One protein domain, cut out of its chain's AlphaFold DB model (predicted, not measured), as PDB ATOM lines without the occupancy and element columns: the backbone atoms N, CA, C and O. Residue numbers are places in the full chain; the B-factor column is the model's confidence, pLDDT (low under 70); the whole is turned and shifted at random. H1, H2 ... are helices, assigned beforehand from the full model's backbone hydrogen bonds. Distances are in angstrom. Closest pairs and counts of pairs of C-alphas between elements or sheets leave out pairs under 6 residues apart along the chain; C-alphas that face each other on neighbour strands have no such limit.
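This is residues 153 to 196 of the 251 residues of an uncharacterized protein of Euryarchaeota archaeon RBG_19FT_COMBO_56_21 (UniProt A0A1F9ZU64). This is a small domain with little regular structure: two short helices set in long loops, with H1 at one end of the longest axis and H2 nearer the middle. A loop joins the helices, and a second loop runs from H2 to the other end of that axis, at Ser 196. The printed part has 44 residues, with H1 before H2 and no named strand; the class is all helix, though named elements hold only 14 residues. It is compact, with a radius of gyration of the C-alphas of 9.4 A, and elongated, spanning 26 by 17 by 15 A.

H1, residues 153 to 159, begins with C-alpha 153 at (202.439, 151.738, 169.562) and is 10.2 A long from first to last C-alpha. H2, residues 178 to 184, is 9.8 A long and ends with C-alpha 184 at (194.794, 166.898, 166.435).

H1 and H2 are apart, but only just, with their closest C-alphas 8.0 A from each other. In both helices every O i to N i+4 pair is within hydrogen-bond range.

The C-alphas farthest apart, those of Asn 162 and Ser 196, are 27.7 A from each other. The link from H1 to H2, residues 160 to 177, is long. The printed part has no cut. Residues 193 to 196 have pLDDT under 70.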
ATOM      1  N   ASP A 153     201.387 152.137 168.608       93.94
ATOM      2  CA  ASP A 153     202.439 151.738 169.562       93.94
ATOM      3  C   ASP A 153     203.530 152.813 169.716       93.94
ATOM      4  O   ASP A 153     204.066 153.061 170.799       93.94
ATOM      5  N   TRP A 154     203.924 153.437 168.600       92.62
ATOM      6  CA  TRP A 154     204.986 154.446 168.590       92.62
ATOM      7  C   TRP A 154     204.564 155.730 169.309       92.62
ATOM      8  O   TRP A 154     205.407 156.406 169.903       92.62
ATOM      9  N   TRP A 155     203.280 156.077 169.240       93.69
ATOM     10  CA  TRP A 155     202.723 157.283 169.839       93.69
ATOM     11  C   TRP A 155     202.597 157.094 171.348       93.69
ATOM     12  O   TRP A 155     203.098 157.916 172.120       93.69
ATOM     13  N   GLU A 156     202.066 155.948 171.769       94.88
ATOM     14  CA  GLU A 156     201.978 155.580 173.176       94.88
ATOM     15  C   GLU A 156     203.355 155.453 173.838       94.88
ATOM     16  O   GLU A 156     203.606 156.016 174.906       94.88
ATOM     17  N   GLN A 157     204.316 154.794 173.181       94.56
ATOM     18  CA  GLN A 157     205.683 154.714 173.702       94.56
ATOM     19  C   GLN A 157     206.348 156.084 173.818       94.56
ATOM     20  O   GLN A 157     207.136 156.309 174.739       94.56
ATOM     21  N   LYS A 158     206.046 157.010 172.904       93.75
ATOM     22  CA  LYS A 158     206.617 158.357 172.928       93.75
ATOM     23  C   LYS A 158     206.092 159.181 174.102       93.75
ATOM     24  O   LYS A 158     206.888 159.890 174.720       93.75
ATOM     25  N   TYR A 159     204.792 159.121 174.385       93.38
ATOM     26  CA  TYR A 159     204.160 160.007 175.366       93.38
ATOM     27  C   TYR A 159     203.932 159.360 176.737       93.38
ATOM     28  O   TYR A 159     204.116 160.027 177.754       93.38
ATOM     29  N   PHE A 160     203.638 158.062 176.788       93.88
ATOM     30  CA  PHE A 160     203.372 157.326 178.031       93.88
ATOM     31  C   PHE A 160     204.502 156.366 178.420       93.88
ATOM     32  O   PHE A 160     204.649 156.009 179.592       93.88
ATOM     33  N   GLY A 161     205.315 155.928 177.452       94.00
ATOM     34  CA  GLY A 161     206.398 154.962 177.674       94.00
ATOM     35  C   GLY A 161     205.920 153.525 177.917       94.00
ATOM     36  O   GLY A 161     206.701 152.694 178.379       94.00
ATOM     37  N   ASN A 162     204.644 153.241 177.655       93.62
ATOM     38  CA  ASN A 162     203.990 151.937 177.771       93.62
ATOM     39  C   ASN A 162     202.752 151.891 176.852       93.62
ATOM     40  O   ASN A 162     202.359 152.943 176.365       93.62
ATOM     41  N   LEU A 163     202.186 150.696 176.648       94.88
ATOM     42  CA  LEU A 163     200.995 150.419 175.824       94.88
ATOM     43  C   LEU A 163     199.801 150.077 176.733       94.88
ATOM     44  O   LEU A 163     199.425 148.917 176.875       94.88
ATOM     45  N   VAL A 164     199.401 151.004 177.600       94.50
ATOM     46  CA  VAL A 164     198.330 150.752 178.595       94.50
ATOM     47  C   VAL A 164     197.248 151.818 178.517       94.50
ATOM     48  O   VAL A 164     196.178 151.632 179.094       94.50
ATOM     49  N   GLN A 165     197.542 152.958 177.894       93.75
ATOM     50  CA  GLN A 165     196.588 154.053 177.853       93.75
ATOM     51  C   GLN A 165     195.598 153.772 176.743       93.75
ATOM     52  O   GLN A 165     196.020 153.501 175.639       93.75
ATOM     53  N   GLY A 166     194.307 153.887 177.030       93.62
ATOM     54  CA  GLY A 166     193.273 153.722 176.024       93.62
ATOM     55  C   GLY A 166     193.027 154.995 175.209       93.62
ATOM     56  O   GLY A 166     193.286 156.108 175.685       93.62
ATOM     57  N   PRO A 167     192.389 154.889 174.030       93.06
ATOM     58  CA  PRO A 167     191.993 156.047 173.217       93.06
ATOM     59  C   PRO A 167     190.987 156.974 173.913       93.06
ATOM     60  O   PRO A 167     190.898 158.157 173.584       93.06
ATOM     61  N   ASN A 168     190.216 156.441 174.867       94.81
ATOM     62  CA  ASN A 168     189.194 157.175 175.619       94.81
ATOM     63  C   ASN A 168     189.685 157.675 176.984       94.81
ATOM     64  O   ASN A 168     188.870 158.171 177.766       94.81
ATOM     65  N   ASP A 169     190.969 157.504 177.292       93.88
ATOM     66  CA  ASP A 169     191.553 158.039 178.514       93.88
ATOM     67  C   ASP A 169     191.951 159.509 178.318       93.88
ATOM     68  O   ASP A 169     192.146 159.975 177.196       93.88
ATOM     69  N   ASP A 170     192.038 160.233 179.430       91.75
ATOM     70  CA  ASP A 170     192.488 161.627 179.524       91.75
ATOM     71  C   ASP A 170     193.667 161.635 180.506       91.75
ATOM     72  O   ASP A 170     193.491 161.720 181.731       91.75
ATOM     73  N   TYR A 171     194.863 161.379 179.968       92.00
ATOM     74  CA  TYR A 171     196.044 161.063 180.773       92.00
ATOM     75  C   TYR A 171     196.486 162.236 181.651       92.00
ATOM     76  O   TYR A 171     196.908 162.034 182.797       92.00
ATOM     77  N   ASP A 172     196.372 163.462 181.149       89.31
ATOM     78  CA  ASP A 172     196.782 164.650 181.883       89.31
ATOM     79  C   ASP A 172     195.627 165.356 182.612       89.31
ATOM     80  O   ASP A 172     195.886 166.133 183.535       89.31
ATOM     81  N   SER A 173     194.367 165.008 182.338       92.06
ATOM     82  CA  SER A 173     193.164 165.599 182.929       92.06
ATOM     83  C   SER A 173     192.957 167.067 182.554       92.06
ATOM     84  O   SER A 173     192.735 167.919 183.438       92.06
ATOM     85  N   ASP A 174     193.081 167.387 181.271       87.12
ATOM     86  CA  ASP A 174     192.731 168.686 180.693       87.12
ATOM     87  C   ASP A 174     191.365 168.705 179.977       87.12
ATOM     88  O   ASP A 174     190.827 169.784 179.694       87.12
ATOM     89  N   GLY A 175     190.739 167.534 179.820       88.56
ATOM     90  CA  GLY A 175     189.426 167.351 179.212       88.56
ATOM     91  C   GLY A 175     189.454 166.910 177.748       88.56
ATOM     92  O   GLY A 175     188.375 166.798 177.153       88.56
ATOM     93  N   TYR A 176     190.630 166.662 177.172       88.69
ATOM     94  CA  TYR A 176     190.791 166.026 175.869       88.69
ATOM     95  C   TYR A 176     191.095 164.532 176.024       88.69
ATOM     96  O   TYR A 176     191.731 164.092 176.973       88.69
ATOM     97  N   LEU A 177     190.550 163.721 175.114       92.69
ATOM     98  CA  LEU A 177     190.822 162.283 175.086       92.69
ATOM     99  C   LEU A 177     192.071 162.016 174.249       92.69
ATOM    100  O   LEU A 177     192.247 162.657 173.211       92.69
ATOM    101  N   ASN A 178     192.834 160.987 174.608       92.25
ATOM    102  CA  ASN A 178     194.037 160.550 173.896       92.25
ATOM    103  C   ASN A 178     193.829 160.417 172.375       92.25
ATOM    104  O   ASN A 178     194.664 160.866 171.594       92.25
ATOM    105  N   GLN A 179     192.698 159.855 171.927       90.50
ATOM    106  CA  GLN A 179     192.381 159.756 170.495       90.50
ATOM    107  C   GLN A 179     192.228 161.127 169.831       90.50
ATOM    108  O   GLN A 179     192.686 161.336 168.712       90.50
ATOM    109  N   GLN A 180     191.568 162.067 170.508       88.69
ATOM    110  CA  GLN A 180     191.367 163.399 169.953       88.69
ATOM    111  C   GLN A 180     192.703 164.132 169.826       88.69
ATOM    112  O   GLN A 180     192.933 164.837 168.850       88.69
ATOM    113  N   GLU A 181     193.585 163.943 170.797       88.88
ATOM    114  CA  GLU A 181     194.928 164.503 170.766       88.88
ATOM    115  C   GLU A 181     195.818 163.870 169.698       88.88
ATOM    116  O   GLU A 181     196.596 164.570 169.050       88.88
ATOM    117  N   LEU A 182     195.673 162.566 169.458       88.75
ATOM    118  CA  LEU A 182     196.307 161.885 168.333       88.75
ATOM    119  C   LEU A 182     195.857 162.494 166.995       88.75
ATOM    120  O   LEU A 182     196.706 162.845 166.175       88.75
ATOM    121  N   ASP A 183     194.547 162.670 166.799       85.81
ATOM    122  CA  ASP A 183     193.969 163.232 165.570       85.81
ATOM    123  C   ASP A 183     194.366 164.705 165.357       85.81
ATOM    124  O   ASP A 183     194.608 165.143 164.229       85.81
ATOM    125  N   ASP A 184     194.440 165.477 166.445       83.00
ATOM    126  CA  ASP A 184     194.794 166.898 166.435       83.00
ATOM    127  C   ASP A 184     196.331 167.130 166.502       83.00
ATOM    128  O   ASP A 184     196.803 168.260 166.332       83.00
ATOM    129  N   GLY A 185     197.127 166.068 166.688       85.31
ATOM    130  CA  GLY A 185     198.593 166.096 166.743       85.31
ATOM    131  C   GLY A 185     199.180 166.778 167.988       85.31
ATOM    132  O   GLY A 185     200.304 167.293 167.924       85.31
ATOM    133  N   THR A 186     198.431 166.820 169.093       85.94
ATOM    134  CA  THR A 186     198.845 167.414 170.378       85.94
ATOM    135  C   THR A 186     199.609 166.407 171.247       85.94
ATOM    136  O   THR A 186     200.012 165.334 170.779       85.94
ATOM    137  N   ASN A 187     199.956 166.801 172.477       88.38
ATOM    138  CA  ASN A 187     200.752 165.978 173.379       88.38
ATOM    139  C   ASN A 187     199.938 165.592 174.625       88.38
ATOM    140  O   ASN A 187     199.826 166.433 175.515       88.38
ATOM    141  N   PRO A 188     199.556 164.310 174.770       90.44
ATOM    142  CA  PRO A 188     198.649 163.845 175.823       90.44
ATOM    143  C   PRO A 188     199.250 163.825 177.231       90.44
ATOM    144  O   PRO A 188     198.606 163.439 178.202       90.44
ATOM    145  N   ALA A 189     200.532 164.171 177.365       88.44
ATOM    146  CA  ALA A 189     201.214 164.244 178.651       88.44
ATOM    147  C   ALA A 189     201.258 165.665 179.238       88.44
ATOM    148  O   ALA A 189     201.786 165.845 180.343       88.44
ATOM    149  N   TYR A 190     200.775 166.681 178.516       84.50
ATOM    150  CA  TYR A 190     200.839 168.070 178.956       84.50
ATOM    151  C   TYR A 190     199.519 168.790 178.766       84.50
ATOM    152  O   TYR A 190     199.175 169.118 177.640       84.50
ATOM    153  N   LYS A 191     198.953 169.231 179.898       81.75
ATOM    154  CA  LYS A 191     197.781 170.105 179.924       81.75
ATOM    155  C   LYS A 191     197.973 171.280 178.991       81.75
ATOM    156  O   LYS A 191     198.687 172.235 179.341       81.75
ATOM    157  N   ASP A 192     197.326 171.236 177.846       71.75
ATOM    158  CA  ASP A 192     197.367 172.319 176.897       71.75
ATOM    159  C   ASP A 192     195.999 173.003 176.823       71.75
ATOM    160  O   ASP A 192     194.966 172.543 177.307       71.75
ATOM    161  N   ALA A 193     196.006 174.254 176.366       56.88
ATOM    162  CA  ALA A 193     194.755 174.839 175.926       56.88
ATOM    163  C   ALA A 193     194.530 174.188 174.570       56.88
ATOM    164  O   ALA A 193     195.223 174.587 173.636       56.88
ATOM    165  N   GLY A 194     193.654 173.183 174.534       56.75
ATOM    166  CA  GLY A 194     193.461 172.271 173.413       56.75
ATOM    167  C   GLY A 194     193.486 172.861 172.005       56.75
ATOM    168  O   GLY A 194     193.467 174.081 171.805       56.75
ATOM    169  N   PRO A 195     193.469 171.988 170.986       54.44
ATOM    170  CA  PRO A 195     193.779 172.297 169.596       54.44
ATOM    171  C   PRO A 195     193.202 173.639 169.176       54.44
ATOM    172  O   PRO A 195     191.987 173.856 169.224       54.44
ATOM    173  N   SER A 196     194.106 174.560 168.820       51.78
ATOM    174  CA  SER A 196     193.772 175.959 168.565       51.78
ATOM    175  C   SER A 196     192.490 176.055 167.736       51.78
ATOM    176  O   SER A 196     192.430 175.589 166.598       51.78
TER     177      SER A 196